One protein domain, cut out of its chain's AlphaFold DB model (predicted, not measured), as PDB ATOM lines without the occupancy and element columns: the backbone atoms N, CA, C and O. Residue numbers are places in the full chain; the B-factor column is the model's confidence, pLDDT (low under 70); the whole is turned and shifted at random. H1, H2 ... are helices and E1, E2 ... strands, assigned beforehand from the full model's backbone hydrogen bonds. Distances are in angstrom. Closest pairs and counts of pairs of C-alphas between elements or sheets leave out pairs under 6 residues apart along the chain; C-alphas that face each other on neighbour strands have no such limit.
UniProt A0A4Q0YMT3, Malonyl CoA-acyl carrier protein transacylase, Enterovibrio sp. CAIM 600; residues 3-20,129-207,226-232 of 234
ATOM      1  N   GLY A   3     -37.644  27.271  14.038       88.81
ATOM      2  CA  GLY A   3     -38.020  28.592  13.541       88.81
ATOM      3  C   GLY A   3     -37.342  29.672  14.373       88.81
ATOM      4  O   GLY A   3     -37.009  29.432  15.534       88.81
ATOM      5  N   TRP A   4     -37.125  30.848  13.791       89.69
ATOM      6  CA  TRP A   4     -36.756  32.046  14.544       89.69
ATOM      7  C   TRP A   4     -37.733  33.171  14.249       89.69
ATOM      8  O   TRP A   4     -38.240  33.279  13.127       89.69
ATOM      9  N   SER A   5     -37.957  34.026  15.248       90.88
ATOM     10  CA  SER A   5     -38.868  35.163  15.127       90.88
ATOM     11  C   SER A   5     -40.241  34.710  14.602       90.88
ATOM     12  O   SER A   5     -40.795  33.733  15.106       90.88
ATOM     13  N   LEU A   6     -40.757  35.352  13.555       91.75
ATOM     14  CA  LEU A   6     -41.992  34.976  12.870       91.75
ATOM     15  C   LEU A   6     -42.058  33.479  12.501       91.75
ATOM     16  O   LEU A   6     -43.107  32.847  12.627       91.75
ATOM     17  N   GLY A   7     -40.927  32.889  12.101       92.31
ATOM     18  CA  GLY A   7     -40.840  31.476  11.730       92.31
ATOM     19  C   GLY A   7     -41.153  30.518  12.884       92.31
ATOM     20  O   GLY A   7     -41.490  29.363  12.638       92.31
ATOM     21  N   GLU A   8     -41.087  30.972  14.138       94.50
ATOM     22  CA  GLU A   8     -41.452  30.161  15.299       94.50
ATOM     23  C   GLU A   8     -42.974  29.946  15.378       94.50
ATOM     24  O   GLU A   8     -43.406  28.817  15.599       94.50
ATOM     25  N   TYR A   9     -43.798  30.953  15.060       95.50
ATOM     26  CA  TYR A   9     -45.258  30.782  14.957       95.50
ATOM     27  C   TYR A   9     -45.639  29.818  13.831       95.50
ATOM     28  O   TYR A   9     -46.501  28.956  14.005       95.50
ATOM     29  N   VAL A  10     -44.944  29.898  12.695       94.50
ATOM     30  CA  VAL A  10     -45.177  28.971  11.582       94.50
ATOM     31  C   VAL A  10     -44.713  27.552  11.939       94.50
ATOM     32  O   VAL A  10     -45.382  26.580  11.594       94.50
ATOM     33  N   ALA A  11     -43.613  27.406  12.687       94.94
ATOM     34  CA  ALA A  11     -43.164  26.115  13.209       94.94
ATOM     35  C   ALA A  11     -44.195  25.483  14.160       94.94
ATOM     36  O   ALA A  11     -44.413  24.272  14.088       94.94
ATOM     37  N   LEU A  12     -44.851  26.284  15.008       96.62
ATOM     38  CA  LEU A  12     -45.942  25.821  15.871       96.62
ATOM     39  C   LEU A  12     -47.137  25.344  15.041       96.62
ATOM     40  O   LEU A  12     -47.577  24.208  15.229       96.62
ATOM     41  N   ALA A  13     -47.594  26.147  14.076       96.62
ATOM     42  CA  ALA A  13     -48.706  25.785  13.195       96.62
ATOM     43  C   ALA A  13     -48.428  24.491  12.411       96.62
ATOM     44  O   ALA A  13     -49.198  23.533  12.455       96.62
ATOM     45  N   ALA A  14     -47.264  24.403  11.763       95.56
ATOM     46  CA  ALA A  14     -46.869  23.232  10.982       95.56
ATOM     47  C   ALA A  14     -46.607  21.979  11.845       95.56
ATOM     48  O   ALA A  14     -46.652  20.861  11.336       95.56
ATOM     49  N   SER A  15     -46.371  22.140  13.151       95.94
ATOM     50  CA  SER A  15     -46.306  21.024  14.107       95.94
ATOM     51  C   SER A  15     -47.669  20.595  14.667       95.94
ATOM     52  O   SER A  15     -47.722  19.671  15.479       95.94
ATOM     53  N   SER A  16     -48.758  21.249  14.244       96.69
ATOM     54  CA  SER A  16     -50.112  21.099  14.799       96.69
ATOM     55  C   SER A  16     -50.235  21.490  16.277       96.69
ATOM     56  O   SER A  16     -51.111  20.983  16.970       96.69
ATOM     57  N   ALA A  17     -49.352  22.360  16.770       97.56
ATOM     58  CA  ALA A  17     -49.406  22.864  18.140       97.56
ATOM     59  C   ALA A  17     -50.451  23.977  18.323       97.56
ATOM     60  O   ALA A  17     -50.993  24.141  19.411       97.56
ATOM     61  N   ILE A  18     -50.709  24.721  17.250       98.12
ATOM     62  CA  ILE A  18     -51.779  25.713  17.071       98.12
ATOM     63  C   ILE A  18     -52.280  25.587  15.625       98.12
ATOM     64  O   ILE A  18     -51.606  24.956  14.799       98.12
ATOM     65  N   THR A  19     -53.432  26.158  15.290       98.25
ATOM     66  CA  THR A  19     -53.908  26.219  13.901       98.25
ATOM     67  C   THR A  19     -53.184  27.310  13.103       98.25
ATOM     68  O   THR A  19     -52.483  28.165  13.654       98.25
ATOM     69  N   LEU A  20     -53.330  27.286  11.776       96.69
ATOM     70  CA  LEU A  20     -52.775  28.334  10.917       96.69
ATOM     71  C   LEU A  20     -53.466  29.680  11.176       96.69
ATOM     72  O   LEU A  20     -52.806  30.714  11.235       96.69
ATOM     73  N   HIS A 129     -51.935  22.777  21.706       96.88
ATOM     74  CA  HIS A 129     -51.888  21.325  21.592       96.88
ATOM     75  C   HIS A 129     -50.444  20.832  21.692       96.88
ATOM     76  O   HIS A 129     -49.492  21.556  21.393       96.88
ATOM     77  N   THR A 130     -50.257  19.570  22.081       95.62
ATOM     78  CA  THR A 130     -48.932  18.946  22.030       95.62
ATOM     79  C   THR A 130     -48.450  18.871  20.573       95.62
ATOM     80  O   THR A 130     -49.144  18.272  19.747       95.62
ATOM     81  N   PRO A 131     -47.263  19.421  20.240       95.62
ATOM     82  CA  PRO A 131     -46.720  19.344  18.889       95.62
ATOM     83  C   PRO A 131     -46.560  17.891  18.427       95.62
ATOM     84  O   PRO A 131     -45.905  17.094  19.100       95.62
ATOM     85  N   LYS A 132     -47.084  17.553  17.245       95.31
ATOM     86  CA  LYS A 132     -46.858  16.243  16.601       95.31
ATOM     87  C   LYS A 132     -45.429  16.097  16.080       95.31
ATOM     88  O   LYS A 132     -44.913  14.990  15.967       95.31
ATOM     89  N   ILE A 133     -44.791  17.223  15.765       93.69
ATOM     90  CA  ILE A 133     -43.387  17.311  15.362       93.69
ATOM     91  C   ILE A 133     -42.657  18.154  16.415       93.69
ATOM     92  O   ILE A 133     -43.114  19.260  16.698       93.69
ATOM     93  N   PRO A 134     -41.515  17.701  16.971       95.44
ATOM     94  CA  PRO A 134     -40.766  18.483  17.950       95.44
ATOM     95  C   PRO A 134     -40.429  19.891  17.442       95.44
ATOM     96  O   PRO A 134     -39.879  20.049  16.347       95.44
ATOM     97  N   VAL A 135     -40.726  20.907  18.251       97.00
ATOM     98  CA  VAL A 135     -40.385  22.312  17.986       97.00
ATOM     99  C   VAL A 135     -39.191  22.700  18.852       97.00
ATOM    100  O   VAL A 135     -39.179  22.419  20.049       97.00
ATOM    101  N   TYR A 136     -38.186  23.333  18.253       97.31
ATOM    102  CA  TYR A 136     -37.014  23.871  18.941       97.31
ATOM    103  C   TYR A 136     -37.081  25.392  18.894       97.31
ATOM    104  O   TYR A 136     -37.090  25.977  17.810       97.31
ATOM    105  N   SER A 137     -37.152  26.015  20.069       96.88
ATOM    106  CA  SER A 137     -37.323  27.459  20.192       96.88
ATOM    107  C   SER A 137     -35.993  28.178  20.046       96.88
ATOM    108  O   SER A 137     -35.009  27.838  20.714       96.88
ATOM    109  N   SER A 138     -35.988  29.220  19.219       95.19
ATOM    110  CA  SER A 138     -34.838  30.105  19.062       95.19
ATOM    111  C   SER A 138     -34.558  30.919  20.328       95.19
ATOM    112  O   SER A 138     -33.400  31.190  20.635       95.19
ATOM    113  N   ALA A 139     -35.583  31.248  21.114       94.19
ATOM    114  CA  ALA A 139     -35.426  31.981  22.366       94.19
ATOM    115  C   ALA A 139     -34.782  31.121  23.470       94.19
ATOM    116  O   ALA A 139     -33.839  31.550  24.140       94.19
ATOM    117  N   SER A 140     -35.249  29.879  23.653       94.62
ATOM    118  CA  SER A 140     -34.737  29.000  24.718       94.62
ATOM    119  C   SER A 140     -33.499  28.197  24.308       94.62
ATOM    120  O   SER A 140     -32.739  27.772  25.181       94.62
ATOM    121  N   ARG A 141     -33.257  28.034  22.997       96.06
ATOM    122  CA  ARG A 141     -32.234  27.144  22.405       96.06
ATOM    123  C   ARG A 141     -32.467  25.676  22.761       96.06
ATOM    124  O   ARG A 141     -31.528  24.891  22.875       96.06
ATOM    125  N   ASN A 142     -33.722  25.305  22.999       96.38
ATOM    126  CA  ASN A 142     -34.085  23.962  23.416       96.38
ATOM    127  C   ASN A 142     -35.413  23.519  22.798       96.38
ATOM    128  O   ASN A 142     -36.179  24.332  22.273       96.38
ATOM    129  N   LYS A 143     -35.685  22.216  22.886       96.69
ATOM    130  CA  LYS A 143     -36.993  21.653  22.565       96.69
ATOM    131  C   LYS A 143     -38.045  22.310  23.457       96.69
ATOM    132  O   LYS A 143     -37.879  22.368  24.678       96.69
ATOM    133  N   VAL A 144     -39.120  22.785  22.845       95.88
ATOM    134  CA  VAL A 144     -40.266  23.354  23.548       95.88
ATOM    135  C   VAL A 144     -40.934  22.250  24.362       95.88
ATOM    136  O   VAL A 144     -41.243  21.182  23.832       95.88
ATOM    137  N   LYS A 145     -41.097  22.489  25.667       91.44
ATOM    138  CA  LYS A 145     -41.733  21.545  26.601       91.44
ATOM    139  C   LYS A 145     -43.157  21.953  26.950       91.44
ATOM    140  O   LYS A 145     -44.022  21.097  27.064       91.44
ATOM    141  N   GLU A 146     -43.373  23.253  27.098       92.62
ATOM    142  CA  GLU A 146     -44.640  23.838  27.515       92.62
ATOM    143  C   GLU A 146     -45.020  24.948  26.542       92.62
ATOM    144  O   GLU A 146     -44.176  25.748  26.131       92.62
ATOM    145  N   LEU A 147     -46.296  24.964  26.172       96.19
ATOM    146  CA  LEU A 147     -46.886  25.938  25.270       96.19
ATOM    147  C   LEU A 147     -47.996  26.676  26.003       96.19
ATOM    148  O   LEU A 147     -48.952  26.067  26.474       96.19
ATOM    149  N   ASN A 148     -47.833  27.987  26.119       97.12
ATOM    150  CA  ASN A 148     -48.777  28.892  26.759       97.12
ATOM    151  C   ASN A 148     -48.529  30.331  26.260       97.12
ATOM    152  O   ASN A 148     -47.619  30.591  25.463       97.12
ATOM    153  N   SER A 149     -49.324  31.290  26.745       97.31
ATOM    154  CA  SER A 149     -49.162  32.710  26.402       97.31
ATOM    155  C   SER A 149     -47.806  33.293  26.818       97.31
ATOM    156  O   SER A 149     -47.327  34.237  26.190       97.31
ATOM    157  N   ASP A 150     -47.173  32.756  27.863       97.25
ATOM    158  CA  ASP A 150     -45.859  33.217  28.324       97.25
ATOM    159  C   ASP A 150     -44.747  32.756  27.380       97.25
ATOM    160  O   ASP A 150     -43.813  33.511  27.100       97.25
ATOM    161  N   TYR A 151     -44.874  31.559  26.810       97.44
ATOM    162  CA  TYR A 151     -43.991  31.093  25.749       97.44
ATOM    163  C   TYR A 151     -44.120  31.967  24.494       97.44
ATOM    164  O   TYR A 151     -43.107  32.451  23.996       97.44
ATOM    165  N   LEU A 152     -45.338  32.266  24.024       97.31
ATOM    166  CA  LEU A 152     -45.516  33.161  22.868       97.31
ATOM    167  C   LEU A 152     -44.965  34.570  23.136       97.31
ATOM    168  O   LEU A 152     -44.375  35.187  22.247       97.31
ATOM    169  N   TRP A 153     -45.101  35.065  24.370       97.69
ATOM    170  CA  TRP A 153     -44.466  36.316  24.778       97.69
ATOM    171  C   TRP A 153     -42.940  36.208  24.756       97.69
ATOM    172  O   TRP A 153     -42.262  37.107  24.271       97.69
ATOM    173  N   THR A 154     -42.388  35.084  25.215       97.00
ATOM    174  CA  THR A 154     -40.947  34.809  25.175       97.00
ATOM    175  C   THR A 154     -40.413  34.854  23.743       97.00
ATOM    176  O   THR A 154     -39.357  35.451  23.537       97.00
ATOM    177  N   VAL A 155     -41.142  34.306  22.763       96.12
ATOM    178  CA  VAL A 155     -40.796  34.380  21.328       96.12
ATOM    179  C   VAL A 155     -40.734  35.830  20.840       96.12
ATOM    180  O   VAL A 155     -39.786  36.209  20.156       96.12
ATOM    181  N   CYS A 156     -41.707  36.655  21.229       95.75
ATOM    182  CA  CYS A 156     -41.761  38.077  20.879       95.75
ATOM    183  C   CYS A 156     -40.632  38.894  21.532       95.75
ATOM    184  O   CYS A 156     -39.996  39.728  20.890       95.75
ATOM    185  N   ARG A 157     -40.401  38.668  22.827       96.56
ATOM    186  CA  ARG A 157     -39.618  39.539  23.710       96.56
ATOM    187  C   ARG A 157     -38.147  39.173  23.802       96.56
ATOM    188  O   ARG A 157     -37.305  40.048  24.012       96.56
ATOM    189  N   SER A 158     -37.829  37.889  23.745       96.38
ATOM    190  CA  SER A 158     -36.466  37.426  23.980       96.38
ATOM    191  C   SER A 158     -35.640  37.552  22.719       96.38
ATOM    192  O   SER A 158     -36.145  37.344  21.614       96.38
ATOM    193  N   ARG A 159     -34.341  37.800  22.904       95.88
ATOM    194  CA  ARG A 159     -33.371  37.605  21.831       95.88
ATOM    195  C   ARG A 159     -33.512  36.197  21.266       95.88
ATOM    196  O   ARG A 159     -33.625  35.231  22.028       95.88
ATOM    197  N   PHE A 160     -33.461  36.071  19.951       95.69
ATOM    198  CA  PHE A 160     -33.468  34.765  19.313       95.69
ATOM    199  C   PHE A 160     -32.036  34.256  19.107       95.69
ATOM    200  O   PHE A 160     -31.094  35.019  18.896       95.69
ATOM    201  N   ASN A 161     -31.847  32.945  19.165       96.81
ATOM    202  CA  ASN A 161     -30.598  32.272  18.839       96.81
ATOM    203  C   ASN A 161     -30.909  31.050  17.970       96.81
ATOM    204  O   ASN A 161     -31.091  29.931  18.462       96.81
ATOM    205  N   PHE A 162     -30.993  31.297  16.661       95.25
ATOM    206  CA  PHE A 162     -31.258  30.263  15.664       95.25
ATOM    207  C   PHE A 162     -30.144  29.217  15.654       95.25
ATOM    208  O   PHE A 162     -30.442  28.027  15.633       95.25
ATOM    209  N   SER A 163     -28.881  29.647  15.765       95.06
ATOM    210  CA  SER A 163     -27.727  28.740  15.814       95.06
ATOM    211  C   SER A 163     -27.848  27.705  16.934       95.06
ATOM    212  O   SER A 163     -27.789  26.503  16.685       95.06
ATOM    213  N   GLY A 164     -28.133  28.148  18.159       95.88
ATOM    214  CA  GLY A 164     -28.298  27.263  19.309       95.88
ATOM    215  C   GLY A 164     -29.498  26.322  19.176       95.88
ATOM    216  O   GLY A 164     -29.378  25.133  19.471       95.88
ATOM    217  N   ALA A 165     -30.641  26.824  18.698       96.50
ATOM    218  CA  ALA A 165     -31.815  25.985  18.463       96.50
ATOM    219  C   ALA A 165     -31.566  24.934  17.374       96.50
ATOM    220  O   ALA A 165     -31.965  23.778  17.530       96.50
ATOM    221  N   LEU A 166     -30.862  25.311  16.304       95.06
ATOM    222  CA  LEU A 166     -30.510  24.402  15.226       95.06
ATOM    223  C   LEU A 166     -29.530  23.325  15.690       95.06
ATOM    224  O   LEU A 166     -29.785  22.145  15.459       95.06
ATOM    225  N   ILE A 167     -28.450  23.709  16.381       95.12
ATOM    226  CA  ILE A 167     -27.477  22.769  16.956       95.12
ATOM    227  C   ILE A 167     -28.193  21.758  17.856       95.12
ATOM    228  O   ILE A 167     -27.951  20.554  17.752       95.12
ATOM    229  N   LYS A 168     -29.126  22.219  18.699       95.88
ATOM    230  CA  LYS A 168     -29.906  21.320  19.551       95.88
ATOM    231  C   LYS A 168     -30.762  20.351  18.733       95.88
ATOM    232  O   LYS A 168     -30.778  19.162  19.039       95.88
ATOM    233  N   ALA A 169     -31.437  20.840  17.695       94.50
ATOM    234  CA  ALA A 169     -32.289  20.017  16.843       94.50
ATOM    235  C   ALA A 169     -31.504  18.923  16.102       94.50
ATOM    236  O   ALA A 169     -31.952  17.778  16.068       94.50
ATOM    237  N   VAL A 170     -30.330  19.246  15.547       93.12
ATOM    238  CA  VAL A 170     -29.487  18.254  14.851       93.12
ATOM    239  C   VAL A 170     -28.778  17.304  15.813       93.12
ATOM    240  O   VAL A 170     -28.482  16.175  15.432       93.12
ATOM    241  N   THR A 171     -28.534  17.729  17.056       93.94
ATOM    242  CA  THR A 171     -28.004  16.850  18.109       93.94
ATOM    243  C   THR A 171     -29.041  15.797  18.499       93.94
ATOM    244  O   THR A 171     -28.703  14.623  18.616       93.94
ATOM    245  N   ASP A 172     -30.308  16.194  18.650       93.94
ATOM    246  CA  ASP A 172     -31.398  15.271  18.995       93.94
ATOM    247  C   ASP A 172     -31.817  14.386  17.813       93.94
ATOM    248  O   ASP A 172     -32.293  13.266  18.005       93.94
ATOM    249  N   HIS A 173     -31.649  14.885  16.588       89.44
ATOM    250  CA  HIS A 173     -32.027  14.192  15.360       89.44
ATOM    251  C   HIS A 173     -30.899  14.249  14.319       89.44
ATOM    252  O   HIS A 173     -31.008  14.965  13.314       89.44
ATOM    253  N   PRO A 174     -29.809  13.493  14.532       85.56
ATOM    254  CA  PRO A 174     -28.688  13.492  13.611       85.56
ATOM    255  C   PRO A 174     -29.108  12.933  12.245       85.56
ATOM    256  O   PRO A 174     -29.889  11.985  12.160       85.56
ATOM    257  N   ARG A 175     -28.526  13.480  11.169       77.44
ATOM    258  CA  ARG A 175     -28.673  13.018   9.770       77.44
ATOM    259  C   ARG A 175     -30.034  13.253   9.103       77.44
ATOM    260  O   ARG A 175     -30.263  12.705   8.026       77.44
ATOM    261  N   LEU A 176     -30.936  14.042   9.688       77.62
ATOM    262  CA  LEU A 176     -32.167  14.393   8.979       77.62
ATOM    263  C   LEU A 176     -31.895  15.468   7.915       77.62
ATOM    264  O   LEU A 176     -31.303  16.498   8.248       77.62
ATOM    265  N   PRO A 177     -32.348  15.274   6.661       84.44
ATOM    266  CA  PRO A 177     -32.284  16.322   5.655       84.44
ATOM    267  C   PRO A 177     -33.176  17.488   6.079       84.44
ATOM    268  O   PRO A 177     -34.259  17.301   6.644       84.44
ATOM    269  N   MET A 178     -32.706  18.694   5.785       88.75
ATOM    270  CA  MET A 178     -33.294  19.945   6.238       88.75
ATOM    271  C   MET A 178     -33.880  20.709   5.053       88.75
ATOM    272  O   MET A 178     -33.222  20.890   4.026       88.75
ATOM    273  N   ILE A 179     -35.118  21.177   5.193       90.38
ATOM    274  CA  ILE A 179     -35.787  21.994   4.176       90.38
ATOM    275  C   ILE A 179     -36.157  23.342   4.782       90.38
ATOM    276  O   ILE A 179     -36.859  23.373   5.791       90.38
ATOM    277  N   ASP A 180     -35.700  24.423   4.154       90.25
ATOM    278  CA  ASP A 180     -36.117  25.795   4.435       90.25
ATOM    279  C   ASP A 180     -37.435  26.118   3.719       90.25
ATOM    280  O   ASP A 180     -37.503  26.037   2.493       90.25
ATOM    281  N   ILE A 181     -38.470  26.485   4.474       87.62
ATOM    282  CA  ILE A 181     -39.798  26.873   3.954       87.62
ATOM    283  C   ILE A 181     -39.984  28.410   3.969       87.62
ATOM    284  O   ILE A 181     -41.086  28.923   3.816       87.62
ATOM    285  N   GLY A 182     -38.911  29.182   4.150       83.88
ATOM    286  CA  GLY A 182     -38.925  30.640   4.021       83.88
ATOM    287  C   GLY A 182     -38.910  31.113   2.558       83.88
ATOM    288  O   GLY A 182     -38.496  30.367   1.673       83.88
ATOM    289  N   PRO A 183     -39.309  32.364   2.269       82.19
ATOM    290  CA  PRO A 183     -39.376  32.893   0.902       82.19
ATOM    291  C   PRO A 183     -38.000  33.092   0.247       82.19
ATOM    292  O   PRO A 183     -37.875  32.971  -0.968       82.19
ATOM    293  N   SER A 184     -36.959  33.371   1.037       82.56
ATOM    294  CA  SER A 184     -35.651  33.827   0.543       82.56
ATOM    295  C   SER A 184     -34.510  32.814   0.679       82.56
ATOM    296  O   SER A 184     -33.390  33.102   0.262       82.56
ATOM    297  N   GLY A 185     -34.746  31.642   1.277       85.31
ATOM    298  CA  GLY A 185     -33.680  30.666   1.541       85.31
ATOM    299  C   GLY A 185     -32.742  31.065   2.692       85.31
ATOM    300  O   GLY A 185     -31.678  30.463   2.870       85.31
ATOM    301  N   ALA A 186     -33.102  32.092   3.474       87.19
ATOM    302  CA  ALA A 186     -32.269  32.622   4.548       87.19
ATOM    303  C   ALA A 186     -31.934  31.566   5.617       87.19
ATOM    304  O   ALA A 186     -30.793  31.511   6.083       87.19
ATOM    305  N   ALA A 187     -32.879  30.688   5.983       88.94
ATOM    306  CA  ALA A 187     -32.600  29.656   6.984       88.94
ATOM    307  C   ALA A 187     -31.655  28.604   6.434       88.94
ATOM    308  O   ALA A 187     -30.770  28.150   7.159       88.94
ATOM    309  N   ALA A 188     -31.807  28.246   5.156       90.19
ATOM    310  CA  ALA A 188     -30.892  27.324   4.504       90.19
ATOM    311  C   ALA A 188     -29.457  27.865   4.491       90.19
ATOM    312  O   ALA A 188     -28.520  27.120   4.786       90.19
ATOM    313  N   ASN A 189     -29.284  29.157   4.207       90.12
ATOM    314  CA  ASN A 189     -27.972  29.802   4.210       90.12
ATOM    315  C   ASN A 189     -27.355  29.810   5.612       90.12
ATOM    316  O   ASN A 189     -26.246  29.304   5.798       90.12
ATOM    317  N   HIS A 190     -28.081  30.292   6.625       92.25
ATOM    318  CA  HIS A 190     -27.575  30.293   7.999       92.25
ATOM    319  C   HIS A 190     -27.284  28.881   8.516       92.25
ATOM    320  O   HIS A 190     -26.252  28.666   9.147       92.25
ATOM    321  N   ALA A 191     -28.129  27.900   8.197       92.12
ATOM    322  CA  ALA A 191     -27.899  26.510   8.570       92.12
ATOM    323  C   ALA A 191     -26.586  25.957   7.996       92.12
ATOM    324  O   ALA A 191     -25.853  25.288   8.718       92.12
ATOM    325  N   LYS A 192     -26.241  26.278   6.742       91.00
ATOM    326  CA  LYS A 192     -24.948  25.896   6.146       91.00
ATOM    327  C   LYS A 192     -23.764  26.588   6.822       91.00
ATOM    328  O   LYS A 192     -22.723  25.964   6.994       91.00
ATOM    329  N   HIS A 193     -23.916  27.837   7.264       91.56
ATOM    330  CA  HIS A 193     -22.882  28.515   8.060       91.56
ATOM    331  C   HIS A 193     -22.691  27.897   9.454       91.56
ATOM    332  O   HIS A 193     -21.595  27.963  10.005       91.56
ATOM    333  N   ILE A 194     -23.740  27.306  10.030       93.31
ATOM    334  CA  ILE A 194     -23.693  26.664  11.353       93.31
ATOM    335  C   ILE A 194     -23.141  25.236  11.259       93.31
ATOM    336  O   ILE A 194     -22.298  24.849  12.060       93.31
ATOM    337  N   LEU A 195     -23.636  24.454  10.297       91.88
ATOM    338  CA  LEU A 195     -23.396  23.009  10.186       91.88
ATOM    339  C   LEU A 195     -22.283  22.644   9.191       91.88
ATOM    340  O   LEU A 195     -21.879  21.486   9.125       91.88
ATOM    341  N   GLY A 196     -21.802  23.615   8.413       88.88
ATOM    342  CA  GLY A 196     -20.837  23.418   7.336       88.88
ATOM    343  C   GLY A 196     -21.489  23.262   5.958       88.88
ATOM    344  O   GLY A 196     -22.657  22.893   5.816       88.88
ATOM    345  N   ALA A 197     -20.700  23.527   4.912       81.25
ATOM    346  CA  ALA A 197     -21.165  23.541   3.522       81.25
ATOM    347  C   ALA A 197     -21.685  22.179   3.019       81.25
ATOM    348  O   ALA A 197     -22.479  22.137   2.083       81.25
ATOM    349  N   SER A 198     -21.263  21.076   3.644       80.00
ATOM    350  CA  SER A 198     -21.694  19.714   3.314       80.00
ATOM    351  C   SER A 198     -23.046  19.324   3.919       80.00
ATOM    352  O   SER A 198     -23.527  18.224   3.655       80.00
ATOM    353  N   ALA A 199     -23.656  20.172   4.754       83.75
ATOM    354  CA  ALA A 199     -24.956  19.880   5.344       83.75
ATOM    355  C   ALA A 199     -26.053  19.817   4.266       83.75
ATOM    356  O   ALA A 199     -26.182  20.715   3.429       83.75
ATOM    357  N   GLU A 200     -26.887  18.774   4.312       86.75
ATOM    358  CA  GLU A 200     -28.016  18.594   3.395       86.75
ATOM    359  C   GLU A 200     -29.179  19.532   3.748       86.75
ATOM    360  O   GLU A 200     -30.205  19.118   4.294       86.75
ATOM    361  N   VAL A 201     -29.015  20.817   3.422       86.81
ATOM    362  CA  VAL A 201     -30.031  21.855   3.618       86.81
ATOM    363  C   VAL A 201     -30.472  22.425   2.274       86.81
ATOM    364  O   VAL A 201     -29.669  22.997   1.528       86.81
ATOM    365  N   ARG A 202     -31.759  22.273   1.959       87.38
ATOM    366  CA  ARG A 202     -32.370  22.732   0.703       87.38
ATOM    367  C   ARG A 202     -33.373  23.845   0.967       87.38
ATOM    368  O   ARG A 202     -34.090  23.806   1.956       87.38
ATOM    369  N   HIS A 203     -33.469  24.801   0.051       85.00
ATOM    370  CA  HIS A 203     -34.589  25.739   0.014       85.00
ATOM    371  C   HIS A 203     -35.775  25.059  -0.683       85.00
ATOM    372  O   HIS A 203     -35.627  24.518  -1.778       85.00
ATOM    373  N   GLY A 204     -36.914  24.982   0.006       71.06
ATOM    374  CA  GLY A 204     -38.096  24.223  -0.409       71.06
ATOM    375  C   GLY A 204     -38.913  24.900  -1.504       71.06
ATOM    376  O   GLY A 204     -39.566  24.214  -2.289       71.06
ATOM    377  N   LEU A 205     -38.836  26.228  -1.608       63.22
ATOM    378  CA  LEU A 205     -39.356  26.954  -2.757       63.22
ATOM    379  C   LEU A 205     -38.286  26.916  -3.849       63.22
ATOM    380  O   LEU A 205     -37.232  27.532  -3.724       63.22
ATOM    381  N   ARG A 206     -38.555  26.199  -4.949       47.81
ATOM    382  CA  ARG A 206     -37.881  26.537  -6.210       47.81
ATOM    383  C   ARG A 206     -38.239  27.991  -6.476       47.81
ATOM    384  O   ARG A 206     -39.418  28.323  -6.379       47.81
ATOM    385  N   SER A 207     -37.256  28.833  -6.776       38.59
ATOM    386  CA  SER A 207     -37.506  30.182  -7.269       38.59
ATOM    387  C   SER A 207     -38.561  30.099  -8.372       38.59
ATOM    388  O   SER A 207     -38.292  29.624  -9.475       38.59
ATOM    389  N   GLY A 226     -37.931  35.468   8.733       39.84
ATOM    390  CA  GLY A 226     -38.158  34.140   9.294       39.84
ATOM    391  C   GLY A 226     -37.927  33.006   8.295       39.84
ATOM    392  O   GLY A 226     -38.292  33.057   7.123       39.84
ATOM    393  N   GLY A 227     -37.315  31.932   8.768       42.38
ATOM    394  CA  GLY A 227     -37.269  30.691   8.018       42.38
ATOM    395  C   GLY A 227     -37.487  29.520   8.952       42.38
ATOM    396  O   GLY A 227     -37.260  29.602  10.162       42.38
ATOM    397  N   ILE A 228     -38.010  28.446   8.380       45.34
ATOM    398  CA  ILE A 228     -38.307  27.220   9.106       45.34
ATOM    399  C   ILE A 228     -37.435  26.159   8.514       45.34
ATOM    400  O   ILE A 228     -37.553  25.891   7.323       45.34
ATOM    401  N   VAL A 229     -36.659  25.492   9.353       56.59
ATOM    402  CA  VAL A 229     -36.107  24.211   8.961       56.59
ATOM    403  C   VAL A 229     -37.012  23.083   9.431       56.59
ATOM    404  O   VAL A 229     -37.249  22.884  10.631       56.59
ATOM    405  N   VAL A 230     -37.480  22.308   8.459       54.50
ATOM    406  CA  VAL A 230     -38.166  21.039   8.681       54.50
ATOM    407  C   VAL A 230     -37.179  19.901   8.481       54.50
ATOM    408  O   VAL A 230     -36.559  19.787   7.426       54.50
ATOM    409  N   CYS A 231     -37.064  19.053   9.497       39.41
ATOM    410  CA  CYS A 231     -36.357  17.786   9.405       39.41
ATOM    411  C   CYS A 231     -37.383  16.695   9.084       39.41
ATOM    412  O   CYS A 231     -38.314  16.489   9.864       39.41
ATOM    413  N   ARG A 232     -37.249  16.019   7.940       28.70
ATOM    414  CA  ARG A 232     -38.159  14.934   7.537       28.70
ATOM    415  C   ARG A 232     -37.598  13.593   8.013       28.70
ATOM    416  O   ARG A 232     -36.517  13.217   7.568       28.70
TER     417      ARG A 232
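This is residues 3 to 20, 129 to 207 and 226 to 232 of the 234 residues of the protein "Malonyl CoA-acyl carrier protein transacylase" of Enterovibrio sp. CAIM 600 (UniProt A0A4Q0YMT3). A small sheet of three short strands, with helix H4 over one face, makes one end of the domain, and helices H1 and H2 lie toward the other end, H1 next to the edge strand E3. H3 packs on H4 at a steep angle, and the long stretch 129 to 148, with no named element, folds back on itself in a short antiparallel pairing of residues 136 to 137 with 142 to 143. The printed part has 104 residues, with four named helices and three named strands in the order H1 H2 H3 E1 H4 E2 E3; the mixed sheet runs E2 E1 E3. The class is mixed, helices and strands, with under half of the residues in named elements. The whole is compact, with a radius of gyration of the C-alphas of 12.8 A and spans of 37 by 26 by 24 A.

H1 is residues 6 to 14, 12.9 A long, and begins at C-alpha 6 at (-41.992, 34.976, 12.870). H2 is residues 149 to 157, 12.0 A. H3, residues 162 to 172, is the longest helix at 15.4 A. E1 is residues 178 to 180, 6.7 A. H4 is residues 186 to 195, 14.2 A. E2 is residues 201 to 203, 7.0 A. E3, residues 228 to 231, is 9.6 A long and ends at C-alpha 231 at (-36.357, 17.786, 9.405).

E1 is the inner strand. E2 and E1 are parallel at 27 degrees, with N 180 and O 202 within hydrogen-bond range at 2.8 A. E1 and E3 are antiparallel at 157 degrees, with N 230 and O 179 at 2.9 A. E1, H4 and E2 form a strand-helix-strand unit, two parallel neighbour strands with a helix between, its crossover right-handed. H4 on one face of the sheet gives two layers; its height over the sheet is 8.7 A, and it runs along the strands, at 2 degrees to E1 on the local plane. It lies over E1 and, only just, E2, on which 3 of its C-alphas fall. H3 and H4 touch at a steep tilt of 60 degrees, the same way, the closest C-alphas being those of Ser 163 and Ile 194, 6.4 A. H1 only grazes the sheet; its closest C-alphas to E3 are those of Gly 7 and Ile 228, 5.6 A. H3 also only grazes it, with residues 166 to 170. H1 and H2 are close but not clearly touching, the C-alphas of Glu 8 and Val 155 being 7.4 A apart. H2 and H3 are apart. In H1, H2, H3 and H4 every O i to N i+4 pair is within hydrogen-bond range.

The two C-alphas farthest apart are those of Ser 149 and Ser 198, 38.2 A. Residues 21 to 128 are not printed, with 12.8 A between C-alphas 20 and 129; residues 208 to 225 are not printed, with 17.0 A between C-alphas 207 and 226. Of the links that are printed whole, H2 to H3, H3 to E1, E1 to H4 and H4 to E2 are tight. Mean pLDDT of the printed part is 87.9, and residues 205 to 207 and 226 to 232 are under 70.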